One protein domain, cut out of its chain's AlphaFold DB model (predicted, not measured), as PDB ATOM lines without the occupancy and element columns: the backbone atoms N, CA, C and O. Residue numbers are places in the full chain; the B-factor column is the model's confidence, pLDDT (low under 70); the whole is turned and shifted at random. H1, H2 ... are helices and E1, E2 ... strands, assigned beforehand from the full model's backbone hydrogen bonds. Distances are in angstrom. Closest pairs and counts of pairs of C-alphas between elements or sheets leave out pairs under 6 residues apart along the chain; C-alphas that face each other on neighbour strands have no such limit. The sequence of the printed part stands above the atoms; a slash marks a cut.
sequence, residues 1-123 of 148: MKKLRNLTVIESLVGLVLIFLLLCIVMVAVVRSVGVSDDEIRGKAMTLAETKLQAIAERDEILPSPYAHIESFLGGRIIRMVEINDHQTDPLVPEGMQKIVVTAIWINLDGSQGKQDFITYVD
ATOM      1  N   MET A   1     -54.829  15.039  61.558       49.75
ATOM      2  CA  MET A   1     -54.127  13.732  61.596       49.75
ATOM      3  C   MET A   1     -54.798  12.694  60.673       49.75
ATOM      4  O   MET A   1     -55.381  11.741  61.162       49.75
ATOM      5  N   LYS A   2     -54.765  12.863  59.337       53.19
ATOM      6  CA  LYS A   2     -55.387  11.910  58.373       53.19
ATOM      7  C   LYS A   2     -54.394  11.220  57.418       53.19
ATOM      8  O   LYS A   2     -54.730  10.193  56.849       53.19
ATOM      9  N   LYS A   3     -53.168  11.741  57.267       52.66
ATOM     10  CA  LYS A   3     -52.180  11.233  56.293       52.66
ATOM     11  C   LYS A   3     -51.499   9.920  56.706       52.66
ATOM     12  O   LYS A   3     -51.227   9.102  55.839       52.66
ATOM     13  N   LEU A   4     -51.286   9.687  58.004       55.78
ATOM     14  CA  LEU A   4     -50.608   8.476  58.499       55.78
ATOM     15  C   LEU A   4     -51.425   7.193  58.280       55.78
ATOM     16  O   LEU A   4     -50.857   6.156  57.975       55.78
ATOM     17  N   ARG A   5     -52.757   7.274  58.372       54.91
ATOM     18  CA  ARG A   5     -53.648   6.108  58.272       54.91
ATOM     19  C   ARG A   5     -53.787   5.583  56.837       54.91
ATOM     20  O   ARG A   5     -54.008   4.396  56.647       54.91
ATOM     21  N   ASN A   6     -53.617   6.452  55.836       56.41
ATOM     22  CA  ASN A   6     -53.636   6.060  54.424       56.41
ATOM     23  C   ASN A   6     -52.337   5.355  54.004       56.41
ATOM     24  O   ASN A   6     -52.380   4.493  53.133       56.41
ATOM     25  N   LEU A   7     -51.204   5.686  54.635       57.72
ATOM     26  CA  LEU A   7     -49.913   5.057  54.344       57.72
ATOM     27  C   LEU A   7     -49.919   3.573  54.750       57.72
ATOM     28  O   LEU A   7     -49.544   2.717  53.959       57.72
ATOM     29  N   THR A   8     -50.471   3.265  55.928       67.62
ATOM     30  CA  THR A   8     -50.564   1.894  56.461       67.62
ATOM     31  C   THR A   8     -51.485   0.995  55.627       67.62
ATOM     32  O   THR A   8     -51.245  -0.205  55.498       67.62
ATOM     33  N   VAL A   9     -52.543   1.564  55.036       73.25
ATOM     34  CA  VAL A   9     -53.461   0.835  54.140       73.25
ATOM     35  C   VAL A   9     -52.793   0.537  52.797       73.25
ATOM     36  O   VAL A   9     -52.964  -0.549  52.254       73.25
ATOM     37  N   ILE A  10     -51.995   1.469  52.270       77.62
ATOM     38  CA  ILE A  10     -51.254   1.256  51.022       77.62
ATOM     39  C   ILE A  10     -50.149   0.210  51.222       77.62
ATOM     40  O   ILE A  10     -50.025  -0.691  50.399       77.62
ATOM     41  N   GLU A  11     -49.393   0.262  52.321       76.06
ATOM     42  CA  GLU A  11     -48.353  -0.736  52.624       76.06
ATOM     43  C   GLU A  11     -48.923  -2.150  52.776       76.06
ATOM     44  O   GLU A  11     -48.370  -3.107  52.232       76.06
ATOM     45  N   SER A  12     -50.061  -2.288  53.459       78.06
ATOM     46  CA  SER A  12     -50.734  -3.584  53.602       78.06
ATOM     47  C   SER A  12     -51.308  -4.094  52.276       78.06
ATOM     48  O   SER A  12     -51.226  -5.292  52.005       78.06
ATOM     49  N   LEU A  13     -51.803  -3.203  51.411       82.31
ATOM     50  CA  LEU A  13     -52.240  -3.564  50.061       82.31
ATOM     51  C   LEU A  13     -51.064  -4.045  49.196       82.31
ATOM     52  O   LEU A  13     -51.174  -5.074  48.535       82.31
ATOM     53  N   VAL A  14     -49.927  -3.344  49.229       85.00
ATOM     54  CA  VAL A  14     -48.717  -3.737  48.488       85.00
ATOM     55  C   VAL A  14     -48.183  -5.078  48.997       85.00
ATOM     56  O   VAL A  14     -47.864  -5.949  48.189       85.00
ATOM     57  N   GLY A  15     -48.155  -5.291  50.316       84.44
ATOM     58  CA  GLY A  15     -47.772  -6.574  50.909       84.44
ATOM     59  C   GLY A  15     -48.673  -7.726  50.457       84.44
ATOM     60  O   GLY A  15     -48.175  -8.781  50.069       84.44
ATOM     61  N   LEU A  16     -49.992  -7.510  50.425       86.06
ATOM     62  CA  LEU A  16     -50.955  -8.510  49.957       86.06
ATOM     63  C   LEU A  16     -50.753  -8.852  48.473       86.06
ATOM     64  O   LEU A  16     -50.760 -10.025  48.104       86.06
ATOM     65  N   VAL A  17     -50.535  -7.839  47.630       85.75
ATOM     66  CA  VAL A  17     -50.285  -8.026  46.193       85.75
ATOM     67  C   VAL A  17     -48.993  -8.811  45.959       85.75
ATOM     68  O   VAL A  17     -48.979  -9.718  45.127       85.75
ATOM     69  N   LEU A  18     -47.928  -8.526  46.715       87.44
ATOM     70  CA  LEU A  18     -46.662  -9.257  46.619       87.44
ATOM     71  C   LEU A  18     -46.800 -10.723  47.049       87.44
ATOM     72  O   LEU A  18     -46.283 -11.604  46.363       87.44
ATOM     73  N   ILE A  19     -47.530 -10.999  48.135       86.56
ATOM     74  CA  ILE A  19     -47.812 -12.372  48.583       86.56
ATOM     75  C   ILE A  19     -48.598 -13.131  47.510       86.56
ATOM     76  O   ILE A  19     -48.268 -14.273  47.191       86.56
ATOM     77  N   PHE A  20     -49.608 -12.494  46.916       87.81
ATOM     78  CA  PHE A  20     -50.412 -13.112  45.866       87.81
ATOM     79  C   PHE A  20     -49.578 -13.428  44.614       87.81
ATOM     80  O   PHE A  20     -49.669 -14.522  44.064       87.81
ATOM     81  N   LEU A  21     -48.701 -12.507  44.203       85.88
ATOM     82  CA  LEU A  21     -47.760 -12.717  43.098       85.88
ATOM     83  C   LEU A  21     -46.796 -13.879  43.365       85.88
ATOM     84  O   LEU A  21     -46.596 -14.718  42.489       85.88
ATOM     85  N   LEU A  22     -46.240 -13.961  44.576       84.88
ATOM     86  CA  LEU A  22     -45.376 -15.067  44.990       84.88
ATOM     87  C   LEU A  22     -46.107 -16.411  44.920       84.88
ATOM     88  O   LEU A  22     -45.564 -17.370  44.374       84.88
ATOM     89  N   LEU A  23     -47.352 -16.474  45.397       84.38
ATOM     90  CA  LEU A  23     -48.171 -17.686  45.320       84.38
ATOM     91  C   LEU A  23     -48.443 -18.109  43.869       84.38
ATOM     92  O   LEU A  23     -48.315 -19.290  43.545       84.38
ATOM     93  N   CYS A  24     -48.744 -17.159  42.979       80.00
ATOM     94  CA  CYS A  24     -48.921 -17.436  41.553       80.00
ATOM     95  C   CYS A  24     -47.642 -17.987  40.903       80.00
ATOM     96  O   CYS A  24     -47.708 -18.960  40.151       80.00
ATOM     97  N   ILE A  25     -46.474 -17.409  41.207       82.19
ATOM     98  CA  ILE A  25     -45.183 -17.875  40.672       82.19
ATOM     99  C   ILE A  25     -44.883 -19.301  41.151       82.19
ATOM    100  O   ILE A  25     -44.491 -20.144  40.342       82.19
ATOM    101  N   VAL A  26     -45.113 -19.592  42.435       80.88
ATOM    102  CA  VAL A  26     -44.916 -20.934  43.003       80.88
ATOM    103  C   VAL A  26     -45.839 -21.951  42.333       80.88
ATOM    104  O   VAL A  26     -45.372 -23.011  41.925       80.88
ATOM    105  N   MET A  27     -47.122 -21.628  42.138       70.50
ATOM    106  CA  MET A  27     -48.050 -22.531  41.449       70.50
ATOM    107  C   MET A  27     -47.617 -22.835  40.012       70.50
ATOM    108  O   MET A  27     -47.597 -23.996  39.608       70.50
ATOM    109  N   VAL A  28     -47.213 -21.815  39.248       73.88
ATOM    110  CA  VAL A  28     -46.727 -22.007  37.871       73.88
ATOM    111  C   VAL A  28     -45.443 -22.842  37.845       73.88
ATOM    112  O   VAL A  28     -45.279 -23.681  36.958       73.88
ATOM    113  N   ALA A  29     -44.544 -22.654  38.813       69.62
ATOM    114  CA  ALA A  29     -43.323 -23.447  38.928       69.62
ATOM    115  C   ALA A  29     -43.620 -24.927  39.225       69.62
ATOM    116  O   ALA A  29     -43.041 -25.804  38.587       69.62
ATOM    117  N   VAL A  30     -44.562 -25.210  40.132       67.69
ATOM    118  CA  VAL A  30     -44.967 -26.582  40.476       67.69
ATOM    119  C   VAL A  30     -45.613 -27.283  39.281       67.69
ATOM    120  O   VAL A  30     -45.202 -28.388  38.935       67.69
ATOM    121  N   VAL A  31     -46.558 -26.633  38.593       65.25
ATOM    122  CA  VAL A  31     -47.223 -27.216  37.412       65.25
ATOM    123  C   VAL A  31     -46.213 -27.534  36.303       65.25
ATOM    124  O   VAL A  31     -46.284 -28.596  35.687       65.25
ATOM    125  N   ARG A  32     -45.225 -26.656  36.077       58.56
ATOM    126  CA  ARG A  32     -44.164 -26.899  35.084       58.56
ATOM    127  C   ARG A  32     -43.200 -28.010  35.491       58.56
ATOM    128  O   ARG A  32     -42.763 -28.756  34.625       58.56
ATOM    129  N   SER A  33     -42.886 -28.142  36.779       59.41
ATOM    130  CA  SER A  33     -41.987 -29.196  37.265       59.41
ATOM    131  C   SER A  33     -42.557 -30.600  37.067       59.41
ATOM    132  O   SER A  33     -41.785 -31.528  36.852       59.41
ATOM    133  N   VAL A  34     -43.878 -30.770  37.158       59.41
ATOM    134  CA  VAL A  34     -44.515 -32.087  37.012       59.41
ATOM    135  C   VAL A  34     -44.602 -32.479  35.534       59.41
ATOM    136  O   VAL A  34     -44.133 -33.552  35.164       59.41
ATOM    137  N   GLY A  35     -45.079 -31.578  34.666       54.91
ATOM    138  CA  GLY A  35     -45.244 -31.873  33.235       54.91
ATOM    139  C   GLY A  35     -43.938 -32.172  32.488       54.91
ATOM    140  O   GLY A  35     -43.910 -33.053  31.639       54.91
ATOM    141  N   VAL A  36     -42.830 -31.504  32.839       58.44
ATOM    142  CA  VAL A  36     -41.525 -31.752  32.190       58.44
ATOM    143  C   VAL A  36     -40.990 -33.158  32.494       58.44
ATOM    144  O   VAL A  36     -40.294 -33.739  31.670       58.44
ATOM    145  N   SER A  37     -41.329 -33.728  33.649       71.75
ATOM    146  CA  SER A  37     -40.732 -34.990  34.097       71.75
ATOM    147  C   SER A  37     -41.363 -36.246  33.486       71.75
ATOM    148  O   SER A  37     -40.636 -37.190  33.177       71.75
ATOM    149  N   ASP A  38     -42.680 -36.263  33.257       78.69
ATOM    150  CA  ASP A  38     -43.364 -37.429  32.679       78.69
ATOM    151  C   ASP A  38     -43.081 -37.547  31.178       78.69
ATOM    152  O   ASP A  38     -42.771 -38.634  30.680       78.69
ATOM    153  N   ASP A  39     -43.078 -36.416  30.466       82.25
ATOM    154  CA  ASP A  39     -42.690 -36.368  29.055       82.25
ATOM    155  C   ASP A  39     -41.220 -36.769  28.862       82.25
ATOM    156  O   ASP A  39     -40.885 -37.458  27.896       82.25
ATOM    157  N   GLU A  40     -40.338 -36.414  29.801       86.50
ATOM    158  CA  GLU A  40     -38.937 -36.837  29.773       86.50
ATOM    159  C   GLU A  40     -38.787 -38.350  30.001       86.50
ATOM    160  O   GLU A  40     -38.027 -39.006  29.282       86.50
ATOM    161  N   ILE A  41     -39.509 -38.928  30.970       87.19
ATOM    162  CA  ILE A  41     -39.491 -40.377  31.232       87.19
ATOM    163  C   ILE A  41     -39.999 -41.138  30.006       87.19
ATOM    164  O   ILE A  41     -39.343 -42.079  29.549       87.19
ATOM    165  N   ARG A  42     -41.131 -40.703  29.443       90.62
ATOM    166  CA  ARG A  42     -41.687 -41.276  28.218       90.62
ATOM    167  C   ARG A  42     -40.696 -41.160  27.065       90.62
ATOM    168  O   ARG A  42     -40.416 -42.162  26.417       90.62
ATOM    169  N   GLY A  43     -40.140 -39.972  26.827       91.31
ATOM    170  CA  GLY A  43     -39.168 -39.733  25.761       91.31
ATOM    171  C   GLY A  43     -37.963 -40.666  25.863       91.31
ATOM    172  O   GLY A  43     -37.611 -41.331  24.892       91.31
ATOM    173  N   LYS A  44     -37.396 -40.819  27.066       90.69
ATOM    174  CA  LYS A  44     -36.293 -41.760  27.318       90.69
ATOM    175  C   LYS A  44     -36.690 -43.212  27.068       90.69
ATOM    176  O   LYS A  44     -35.895 -43.957  26.499       90.69
ATOM    177  N   ALA A  45     -37.893 -43.623  27.473       91.44
ATOM    178  CA  ALA A  45     -38.386 -44.976  27.228       91.44
ATOM    179  C   ALA A  45     -38.484 -45.276  25.723       91.44
ATOM    180  O   ALA A  45     -38.036 -46.337  25.289       91.44
ATOM    181  N   MET A  46     -38.979 -44.316  24.931       93.44
ATOM    182  CA  MET A  46     -39.045 -44.439  23.469       93.44
ATOM    183  C   MET A  46     -37.656 -44.538  22.853       93.44
ATOM    184  O   MET A  46     -37.375 -45.503  22.153       93.44
ATOM    185  N   THR A  47     -36.749 -43.612  23.180       92.88
ATOM    186  CA  THR A  47     -35.389 -43.623  22.626       92.88
ATOM    187  C   THR A  47     -34.654 -44.926  22.950       92.88
ATOM    188  O   THR A  47     -33.964 -45.476  22.094       92.88
ATOM    189  N   LEU A  48     -34.816 -45.465  24.165       91.75
ATOM    190  CA  LEU A  48     -34.220 -46.746  24.557       91.75
ATOM    191  C   LEU A  48     -34.793 -47.935  23.776       91.75
ATOM    192  O   LEU A  48     -34.058 -48.894  23.522       91.75
ATOM    193  N   ALA A  49     -36.081 -47.912  23.435       91.75
ATOM    194  CA  ALA A  49     -36.710 -48.948  22.625       91.75
ATOM    195  C   ALA A  49     -36.306 -48.840  21.152       91.75
ATOM    196  O   ALA A  49     -35.841 -49.827  20.587       91.75
ATOM    197  N   GLU A  50     -36.374 -47.645  20.568       91.75
ATOM    198  CA  GLU A  50     -35.969 -47.373  19.183       91.75
ATOM    199  C   GLU A  50     -34.495 -47.710  18.949       91.75
ATOM    200  O   GLU A  50     -34.170 -48.431  18.011       91.75
ATOM    201  N   THR A  51     -33.605 -47.291  19.853       91.69
ATOM    202  CA  THR A  51     -32.167 -47.594  19.749       91.69
ATOM    203  C   THR A  51     -31.915 -49.101  19.809       91.69
ATOM    204  O   THR A  51     -31.044 -49.617  19.112       91.69
ATOM    205  N   LYS A  52     -32.676 -49.842  20.629       90.75
ATOM    206  CA  LYS A  52     -32.556 -51.305  20.701       90.75
ATOM    207  C   LYS A  52     -33.083 -51.968  19.433       90.75
ATOM    208  O   LYS A  52     -32.448 -52.901  18.954       90.75
ATOM    209  N   LEU A  53     -34.209 -51.491  18.904       88.88
ATOM    210  CA  LEU A  53     -34.789 -51.977  17.658       88.88
ATOM    211  C   LEU A  53     -33.824 -51.760  16.489       88.88
ATOM    212  O   LEU A  53     -33.573 -52.689  15.732       88.88
ATOM    213  N   GLN A  54     -33.230 -50.570  16.391       88.50
ATOM    214  CA  GLN A  54     -32.234 -50.241  15.376       88.50
ATOM    215  C   GLN A  54     -30.976 -51.105  15.522       88.50
ATOM    216  O   GLN A  54     -30.545 -51.718  14.554       88.50
ATOM    217  N   ALA A  55     -30.443 -51.251  16.739       87.69
ATOM    218  CA  ALA A  55     -29.280 -52.103  16.991       87.69
ATOM    219  C   ALA A  55     -29.535 -53.589  16.687       87.69
ATOM    220  O   ALA A  55     -28.590 -54.344  16.473       87.69
ATOM    221  N   ILE A  56     -30.793 -54.027  16.726       85.44
ATOM    222  CA  ILE A  56     -31.200 -55.369  16.314       85.44
ATOM    223  C   ILE A  56     -31.348 -55.443  14.789       85.44
ATOM    224  O   ILE A  56     -30.862 -56.392  14.191       85.44
ATOM    225  N   ALA A  57     -31.972 -54.446  14.162       80.44
ATOM    226  CA  ALA A  57     -32.166 -54.396  12.714       80.44
ATOM    227  C   ALA A  57     -30.847 -54.264  11.930       80.44
ATOM    228  O   ALA A  57     -30.755 -54.749  10.810       80.44
ATOM    229  N   GLU A  58     -29.831 -53.625  12.513       82.06
ATOM    230  CA  GLU A  58     -28.488 -53.484  11.930       82.06
ATOM    231  C   GLU A  58     -27.591 -54.714  12.152       82.06
ATOM    232  O   GLU A  58     -26.458 -54.742  11.671       82.06
ATOM    233  N   ARG A  59     -28.041 -55.733  12.897       76.31
ATOM    234  CA  ARG A  59     -27.262 -56.965  13.062       76.31
ATOM    235  C   ARG A  59     -27.408 -57.856  11.834       76.31
ATOM    236  O   ARG A  59     -28.501 -58.309  11.525       76.31
ATOM    237  N   ASP A  60     -26.271 -58.242  11.264       66.38
ATOM    238  CA  ASP A  60     -26.173 -59.279  10.221       66.38
ATOM    239  C   ASP A  60     -26.316 -60.718  10.768       66.38
ATOM    240  O   ASP A  60     -26.130 -61.707  10.053       66.38
ATOM    241  N   GLU A  61     -26.605 -60.870  12.063       70.06
ATOM    242  CA  GLU A  61     -26.720 -62.164  12.726       70.06
ATOM    243  C   GLU A  61     -28.182 -62.494  13.031       70.06
ATOM    244  O   GLU A  61     -28.872 -61.736  13.712       70.06
ATOM    245  N   ILE A  62     -28.620 -63.667  12.565       72.38
ATOM    246  CA  ILE A  62     -29.929 -64.244  12.886       72.38
ATOM    247  C   ILE A  62     -30.035 -64.394  14.404       72.38
ATOM    248  O   ILE A  62     -29.209 -65.066  15.030       72.38
ATOM    249  N   LEU A  63     -31.054 -63.776  14.996       80.69
ATOM    250  CA  LEU A  63     -31.280 -63.861  16.431       80.69
ATOM    251  C   LEU A  63     -31.951 -65.196  16.775       80.69
ATOM    252  O   LEU A  63     -32.707 -65.737  15.968       80.69
ATOM    253  N   PRO A  64     -31.681 -65.770  17.957       83.25
ATOM    254  CA  PRO A  64     -32.363 -66.987  18.375       83.25
ATOM    255  C   PRO A  64     -33.874 -66.736  18.462       83.25
ATOM    256  O   PRO A  64     -34.302 -65.697  18.965       83.25
ATOM    257  N   SER A  65     -34.675 -67.691  17.994       85.56
ATOM    258  CA  SER A  65     -36.131 -67.680  18.141       85.56
ATOM    259  C   SER A  65     -36.604 -69.016  18.738       85.56
ATOM    260  O   SER A  65     -36.101 -70.062  18.320       85.56
ATOM    261  N   PRO A  66     -37.507 -69.011  19.741       88.56
ATOM    262  CA  PRO A  66     -38.043 -67.835  20.428       88.56
ATOM    263  C   PRO A  66     -37.005 -67.183  21.357       88.56
ATOM    264  O   PRO A  66     -36.203 -67.865  21.999       88.56
ATOM    265  N   TYR A  67     -37.051 -65.857  21.479       89.25
ATOM    266  CA  TYR A  67     -36.232 -65.109  22.437       89.25
ATOM    267  C   TYR A  67     -37.062 -64.050  23.149       89.25
ATOM    268  O   TYR A  67     -37.828 -63.328  22.517       89.25
ATOM    269  N   ALA A  68     -36.877 -63.946  24.464       92.00
ATOM    270  CA  ALA A  68     -37.496 -62.925  25.292       92.00
ATOM    271  C   ALA A  68     -36.467 -62.362  26.278       92.00
ATOM    272  O   ALA A  68     -35.753 -63.113  26.950       92.00
ATOM    273  N   HIS A  69     -36.390 -61.039  26.382       92.75
ATOM    274  CA  HIS A  69     -35.481 -60.368  27.304       92.75
ATOM    275  C   HIS A  69     -36.108 -59.114  27.897       92.75
ATOM    276  O   HIS A  69     -36.727 -58.330  27.183       92.75
ATOM    277  N   ILE A  70     -35.926 -58.918  29.202       94.25
ATOM    278  CA  ILE A  70     -36.492 -57.795  29.949       94.25
ATOM    279  C   ILE A  70     -35.355 -57.051  30.641       94.25
ATOM    280  O   ILE A  70     -34.557 -57.643  31.367       94.25
ATOM    281  N   GLU A  71     -35.317 -55.741  30.440       93.62
ATOM    282  CA  GLU A  71     -34.349 -54.835  31.042       93.62
ATOM    283  C   GLU A  71     -35.083 -53.708  31.778       93.62
ATOM    284  O   GLU A  71     -36.114 -53.216  31.321       93.62
ATOM    285  N   SER A  72     -34.542 -53.284  32.920       91.25
ATOM    286  CA  SER A  72     -35.111 -52.224  33.755       91.25
ATOM    287  C   SER A  72     -34.121 -51.071  33.902       91.25
ATOM    288  O   SER A  72     -32.941 -51.282  34.180       91.25
ATOM    289  N   PHE A  73     -34.619 -49.845  33.767       89.25
ATOM    290  CA  PHE A  73     -33.851 -48.604  33.809       89.25
ATOM    291  C   PHE A  73     -34.457 -47.620  34.814       89.25
ATOM    292  O   PHE A  73     -35.607 -47.753  35.238       89.25
ATOM    293  N   LEU A  74     -33.666 -46.613  35.203       87.00
ATOM    294  CA  LEU A  74     -34.082 -45.535  36.115       87.00
ATOM    295  C   LEU A  74     -34.758 -46.055  37.399       87.00
ATOM    296  O   LEU A  74     -35.811 -45.566  37.806       87.00
ATOM    297  N   GLY A  75     -34.172 -47.087  38.015       84.25
ATOM    298  CA  GLY A  75     -34.690 -47.672  39.255       84.25
ATOM    299  C   GLY A  75     -36.057 -48.354  39.113       84.25
ATOM    300  O   GLY A  75     -36.806 -48.383  40.082       84.25
ATOM    301  N   GLY A  76     -36.401 -48.867  37.926       87.06
ATOM    302  CA  GLY A  76     -37.667 -49.572  37.674       87.06
ATOM    303  C   GLY A  76     -38.766 -48.713  37.056       87.06
ATOM    304  O   GLY A  76     -39.861 -49.208  36.812       87.06
ATOM    305  N   ARG A  77     -38.491 -47.436  36.773       87.88
ATOM    306  CA  ARG A  77     -39.458 -46.532  36.131       87.88
ATOM    307  C   ARG A  77     -39.604 -46.757  34.636       87.88
ATOM    308  O   ARG A  77     -40.600 -46.333  34.069       87.88
ATOM    309  N   ILE A  78     -38.617 -47.374  33.999       91.88
ATOM    310  CA  ILE A  78     -38.675 -47.739  32.586       91.88
ATOM    311  C   ILE A  78     -38.329 -49.217  32.485       91.88
ATOM    312  O   ILE A  78     -37.304 -49.649  33.008       91.88
ATOM    313  N   ILE A  79     -39.165 -49.976  31.792       93.69
ATOM    314  CA  ILE A  79     -38.958 -51.387  31.497       93.69
ATOM    315  C   ILE A  79     -38.968 -51.533  29.979       93.69
ATOM    316  O   ILE A  79     -39.883 -51.066  29.305       93.69
ATOM    317  N   ARG A  80     -37.942 -52.179  29.433       94.94
ATOM    318  CA  ARG A  80     -37.874 -52.547  28.021       94.94
ATOM    319  C   ARG A  80     -37.968 -54.056  27.919       94.94
ATOM    320  O   ARG A  80     -37.175 -54.757  28.540       94.94
ATOM    321  N   MET A  81     -38.891 -54.541  27.107       94.88
ATOM    322  CA  MET A  81     -39.032 -55.957  26.798       94.88
ATOM    323  C   MET A  81     -38.783 -56.172  25.309       94.88
ATOM    324  O   MET A  81     -39.243 -55.389  24.487       94.88
ATOM    325  N   VAL A  82     -38.010 -57.195  24.966       93.94
ATOM    326  CA  VAL A  82     -37.701 -57.585  23.590       93.94
ATOM    327  C   VAL A  82     -38.185 -59.008  23.402       93.94
ATOM    328  O   VAL A  82     -37.776 -59.881  24.161       93.94
ATOM    329  N   GLU A  83     -39.017 -59.231  22.396       93.38
ATOM    330  CA  GLU A  83     -39.528 -60.542  22.004       93.38
ATOM    331  C   GLU A  83     -39.214 -60.787  20.529       93.38
ATOM    332  O   GLU A  83     -39.377 -59.892  19.699       93.38
ATOM    333  N   ILE A  84     -38.740 -61.986  20.200       91.88
ATOM    334  CA  ILE A  84     -38.377 -62.383  18.838       91.88
ATOM    335  C   ILE A  84     -39.032 -63.718  18.533       91.88
ATOM    336  O   ILE A  84     -38.699 -64.735  19.148       91.88
ATOM    337  N   ASN A  85     -39.918 -63.702  17.546       92.50
ATOM    338  CA  ASN A  85     -40.663 -64.862  17.080       92.50
ATOM    339  C   ASN A  85     -40.438 -65.056  15.579       92.50
ATOM    340  O   ASN A  85     -40.214 -64.100  14.839       92.50
ATOM    341  N   ASP A  86     -40.518 -66.294  15.132       90.56
ATOM    342  CA  ASP A  86     -40.403 -66.725  13.743       90.56
ATOM    343  C   ASP A  86     -41.672 -67.474  13.315       90.56
ATOM    344  O   ASP A  86     -42.602 -67.642  14.104       90.56
ATOM    345  N   HIS A  87     -41.717 -67.958  12.071       89.00
ATOM    346  CA  HIS A  87     -42.867 -68.722  11.575       89.00
ATOM    347  C   HIS A  87     -43.135 -70.020  12.367       89.00
ATOM    348  O   HIS A  87     -44.272 -70.486  12.416       89.00
ATOM    349  N   GLN A  88     -42.116 -70.615  13.007       87.50
ATOM    350  CA  GLN A  88     -42.298 -71.838  13.802       87.50
ATOM    351  C   GLN A  88     -43.040 -71.568  15.115       87.50
ATOM    352  O   GLN A  88     -43.742 -72.442  15.625       87.50
ATOM    353  N   THR A  89     -42.874 -70.367  15.663       87.56
ATOM    354  CA  THR A  89     -43.434 -69.953  16.955       87.56
ATOM    355  C   THR A  89     -44.695 -69.099  16.815       87.56
ATOM    356  O   THR A  89     -45.608 -69.223  17.631       87.56
ATOM    357  N   ASP A  90     -44.786 -68.281  15.769       88.38
ATOM    358  CA  ASP A  90     -45.944 -67.465  15.405       88.38
ATOM    359  C   ASP A  90     -46.257 -67.679  13.906       88.38
ATOM    360  O   ASP A  90     -45.623 -67.054  13.052       88.38
ATOM    361  N   PRO A  91     -47.252 -68.523  13.556       88.06
ATOM    362  CA  PRO A  91     -47.613 -68.814  12.164       88.06
ATOM    363  C   PRO A  91     -48.055 -67.589  11.350       88.06
ATOM    364  O   PRO A  91     -48.204 -67.681  10.132       88.06
ATOM    365  N   LEU A  92     -48.312 -66.448  12.005       90.94
ATOM    366  CA  LEU A  92     -48.639 -65.185  11.343       90.94
ATOM    367  C   LEU A  92     -47.394 -64.459  10.812       90.94
ATOM    368  O   LEU A  92     -47.528 -63.538  10.005       90.94
ATOM    369  N   VAL A  93     -46.195 -64.836  11.262       90.12
ATOM    370  CA  VAL A  93     -44.927 -64.314  10.740       90.12
ATOM    371  C   VAL A  93     -44.642 -64.996   9.404       90.12
ATOM    372  O   VAL A  93     -44.713 -66.216   9.355       90.12
ATOM    373  N   PRO A  94     -44.328 -64.278   8.313       90.19
ATOM    374  CA  PRO A  94     -43.976 -64.911   7.040       90.19
ATOM    375  C   PRO A  94     -42.798 -65.889   7.164       90.19
ATOM    376  O   PRO A  94     -41.870 -65.656   7.943       90.19
ATOM    377  N   GLU A  95     -42.806 -66.965   6.372       88.06
ATOM    378  CA  GLU A  95     -41.658 -67.876   6.275       88.06
ATOM    379  C   GLU A  95     -40.389 -67.117   5.866       88.06
ATOM    380  O   GLU A  95     -40.426 -66.202   5.042       88.06
ATOM    381  N   GLY A  96     -39.258 -67.485   6.470       85.69
ATOM    382  CA  GLY A  96     -37.984 -66.797   6.256       85.69
ATOM    383  C   GLY A  96     -37.857 -65.449   6.974       85.69
ATOM    384  O   GLY A  96     -36.811 -64.824   6.854       85.69
ATOM    385  N   MET A  97     -38.851 -65.003   7.752       88.69
ATOM    386  CA  MET A  97     -38.759 -63.771   8.544       88.69
ATOM    387  C   MET A  97     -38.783 -64.018  10.053       88.69
ATOM    388  O   MET A  97     -39.374 -64.975  10.555       88.69
ATOM    389  N   GLN A  98     -38.168 -63.091  10.785       90.62
ATOM    390  CA  GLN A  98     -38.309 -62.929  12.227       90.62
ATOM    391  C   GLN A  98     -39.064 -61.645  12.535       90.62
ATOM    392  O   GLN A  98     -38.723 -60.567  12.050       90.62
ATOM    393  N   LYS A  99     -40.078 -61.760  13.384       92.00
ATOM    394  CA  LYS A  99     -40.816 -60.649  13.971       92.00
ATOM    395  C   LYS A  99     -40.177 -60.282  15.297       92.00
ATOM    396  O   LYS A  99     -40.097 -61.099  16.210       92.00
ATOM    397  N   ILE A 100     -39.774 -59.028  15.404       92.06
ATOM    398  CA  ILE A 100     -39.092 -58.482  16.569       92.06
ATOM    399  C   ILE A 100     -40.004 -57.422  17.165       92.06
ATOM    400  O   ILE A 100     -40.348 -56.440  16.506       92.06
ATOM    401  N   VAL A 101     -40.403 -57.634  18.412       94.00
ATOM    402  CA  VAL A 101     -41.257 -56.732  19.176       94.00
ATOM    403  C   VAL A 101     -40.431 -56.151  20.311       94.00
ATOM    404  O   VAL A 101     -40.018 -56.860  21.225       94.00
ATOM    405  N   VAL A 102     -40.190 -54.844  20.270       94.62
ATOM    406  CA  VAL A 102     -39.598 -54.101  21.380       94.62
ATOM    407  C   VAL A 102     -40.706 -53.308  22.053       94.62
ATOM    408  O   VAL A 102     -41.265 -52.376  21.488       94.62
ATOM    409  N   THR A 103     -41.031 -53.692  23.276       95.62
ATOM    410  CA  THR A 103     -42.037 -53.053  24.116       95.62
ATOM    411  C   THR A 103     -41.351 -52.094  25.088       95.62
ATOM    412  O   THR A 103     -40.513 -52.507  25.893       95.62
ATOM    413  N   ALA A 104     -41.722 -50.817  25.043       95.62
ATOM    414  CA  ALA A 104     -41.359 -49.813  26.034       95.62
ATOM    415  C   ALA A 104     -42.495 -49.661  27.048       95.62
ATOM    416  O   ALA A 104     -43.622 -49.347  26.672       95.62
ATOM    417  N   ILE A 105     -42.201 -49.840  28.330       95.19
ATOM    418  CA  ILE A 105     -43.123 -49.580  29.436       95.19
ATOM    419  C   ILE A 105     -42.488 -48.516  30.320       95.19
ATOM    420  O   ILE A 105     -41.296 -48.584  30.624       95.19
ATOM    421  N   TRP A 106     -43.267 -47.531  30.747       94.44
ATOM    422  CA  TRP A 106     -42.795 -46.509  31.673       94.44
ATOM    423  C   TRP A 106     -43.830 -46.197  32.744       94.44
ATOM    424  O   TRP A 106     -45.030 -46.344  32.530       94.44
ATOM    425  N   ILE A 107     -43.341 -45.773  33.905       91.12
ATOM    426  CA  ILE A 107     -44.134 -45.409  35.074       91.12
ATOM    427  C   ILE A 107     -43.968 -43.906  35.298       91.12
ATOM    428  O   ILE A 107     -42.865 -43.430  35.593       91.12
ATOM    429  N   ASN A 108     -45.067 -43.176  35.150       87.00
ATOM    430  CA  ASN A 108     -45.147 -41.735  35.369       87.00
ATOM    431  C   ASN A 108     -45.046 -41.408  36.869       87.00
ATOM    432  O   ASN A 108     -45.151 -42.285  37.735       87.00
ATOM    433  N   LEU A 109     -44.829 -40.139  37.214       83.00
ATOM    434  CA  LEU A 109     -44.736 -39.709  38.611       83.00
ATOM    435  C   LEU A 109     -46.027 -39.907  39.405       83.00
ATOM    436  O   LEU A 109     -45.957 -40.135  40.611       83.00
ATOM    437  N   ASP A 110     -47.178 -39.837  38.740       83.88
ATOM    438  CA  ASP A 110     -48.489 -40.101  39.335       83.88
ATOM    439  C   ASP A 110     -48.752 -41.603  39.579       83.88
ATOM    440  O   ASP A 110     -49.781 -41.972  40.146       83.88
ATOM    441  N   GLY A 111     -47.816 -42.472  39.178       84.19
ATOM    442  CA  GLY A 111     -47.904 -43.925  39.290       84.19
ATOM    443  C   GLY A 111     -48.644 -44.600  38.136       84.19
ATOM    444  O   GLY A 111     -48.701 -45.832  38.096       84.19
ATOM    445  N   SER A 112     -49.187 -43.833  37.187       88.81
ATOM    446  CA  SER A 112     -49.765 -44.390  35.967       88.81
ATOM    447  C   SER A 112     -48.678 -45.018  35.095       88.81
ATOM    448  O   SER A 112     -47.500 -44.657  35.164       88.81
ATOM    449  N   GLN A 113     -49.072 -45.998  34.285       92.81
ATOM    450  CA  GLN A 113     -48.158 -46.703  33.397       92.81
ATOM    451  C   GLN A 113     -48.535 -46.450  31.945       92.81
ATOM    452  O   GLN A 113     -49.706 -46.525  31.572       92.81
ATOM    453  N   GLY A 114     -47.527 -46.172  31.129       92.50
ATOM    454  CA  GLY A 114     -47.639 -46.146  29.682       92.50
ATOM    455  C   GLY A 114     -46.934 -47.346  29.064       92.50
ATOM    456  O   GLY A 114     -45.968 -47.872  29.619       92.50
ATOM    457  N   LYS A 115     -47.433 -47.780  27.907       94.81
ATOM    458  CA  LYS A 115     -46.850 -48.853  27.105       94.81
ATOM    459  C   LYS A 115     -46.867 -48.453  25.633       94.81
ATOM    460  O   LYS A 115     -47.851 -47.884  25.165       94.81
ATOM    461  N   GLN A 116     -45.796 -48.771  24.914       95.31
ATOM    462  CA  GLN A 116     -45.697 -48.609  23.469       95.31
ATOM    463  C   GLN A 116     -44.920 -49.775  22.867       95.31
ATOM    464  O   GLN A 116     -43.813 -50.079  23.312       95.31
ATOM    465  N   ASP A 117     -45.487 -50.371  21.824       94.56
ATOM    466  CA  ASP A 117     -44.870 -51.481  21.106       94.56
ATOM    467  C   ASP A 117     -44.271 -50.972  19.796       94.56
ATOM    468  O   ASP A 117     -44.886 -50.177  19.076       94.56
ATOM    469  N   PHE A 118     -43.064 -51.444  19.500       92.75
ATOM    470  CA  PHE A 118     -42.350 -51.219  18.255       92.75
ATOM    471  C   PHE A 118     -42.101 -52.571  17.603       92.75
ATOM    472  O   PHE A 118     -41.489 -53.450  18.207       92.75
ATOM    473  N   ILE A 119     -42.596 -52.746  16.383       91.69
ATOM    474  CA  ILE A 119     -42.548 -54.024  15.676       91.69
ATOM    475  C   ILE A 119     -41.735 -53.837  14.404       91.69
ATOM    476  O   ILE A 119     -41.993 -52.910  13.638       91.69
ATOM    477  N   THR A 120     -40.783 -54.732  14.168       90.62
ATOM    478  CA  THR A 120     -40.072 -54.833  12.893       90.62
ATOM    479  C   THR A 120     -39.995 -56.282  12.430       90.62
ATOM    480  O   THR A 120     -40.181 -57.209  13.222       90.62
ATOM    481  N   TYR A 121     -39.727 -56.461  11.140       88.88
ATOM    482  CA  TYR A 121     -39.505 -57.757  10.514       88.88
ATOM    483  C   TYR A 121     -38.110 -57.773   9.897       88.88
ATOM    484  O   TYR A 121     -37.722 -56.817   9.225       88.88
ATOM    485  N   VAL A 122     -37.366 -58.849  10.136       87.19
ATOM    486  CA  VAL A 122     -36.013 -59.052   9.605       87.19
ATOM    487  C   VAL A 122     -35.993 -60.346   8.799       87.19
ATOM    488  O   VAL A 122     -36.620 -61.329   9.191       87.19
ATOM    489  N   ASP A 123     -35.315 -60.323   7.655       85.31
ATOM    490  CA  ASP A 123     -35.163 -61.473   6.763       85.31
ATOM    491  C   ASP A 123     -34.027 -62.390   7.257       85.31
ATOM    492  O   ASP A 123     -32.896 -61.942   7.455       85.31
TER     493      ASP A 123
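This is residues 1 to 123 of the 148 residues of an uncharacterized protein of candidate division Zixibacteria bacterium (UniProt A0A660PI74). One very long helix, H1, packs its last part, residues 38 to 57, along one face of a four-stranded sheet, making two layers; its first part, to residue 33, sticks out. The 123 printed residues include H1, then E1 E2 E3 E4, an antiparallel meander, each strand neighbouring the one before. The class is mixed; the whole is extended, radius of gyration of the C-alphas 27.4 A, spans 99 by 24 by 24 A.

Start at H1, residues 3 to 57, with 45 of 51 O i to N i+4 pairs within hydrogen-bond range. Its Ala 45 and Ala 104 of E3, residues 97 to 107, have their closest C-alphas, 5.8 A. Within hydrogen-bond range find N 69 of E1, residues 67 to 73, and O 82 of E2, residues 78 to 86, 2.9 A; N 81 and O 103 of E3, 2.9 A; N 100 and O 120 of E4, residues 113 to 123, 2.9 A.

From C-alpha 3 at (-52.180, 11.233, 56.293) H1 runs 81.3 A; E4, 33.1 A long, ends at C-alpha 123 at (-35.163, -61.473, 6.763).

The printed part has no cut and no long link; pLDDT is under 70 at residues 1 to 8, 29 to 36 and 60.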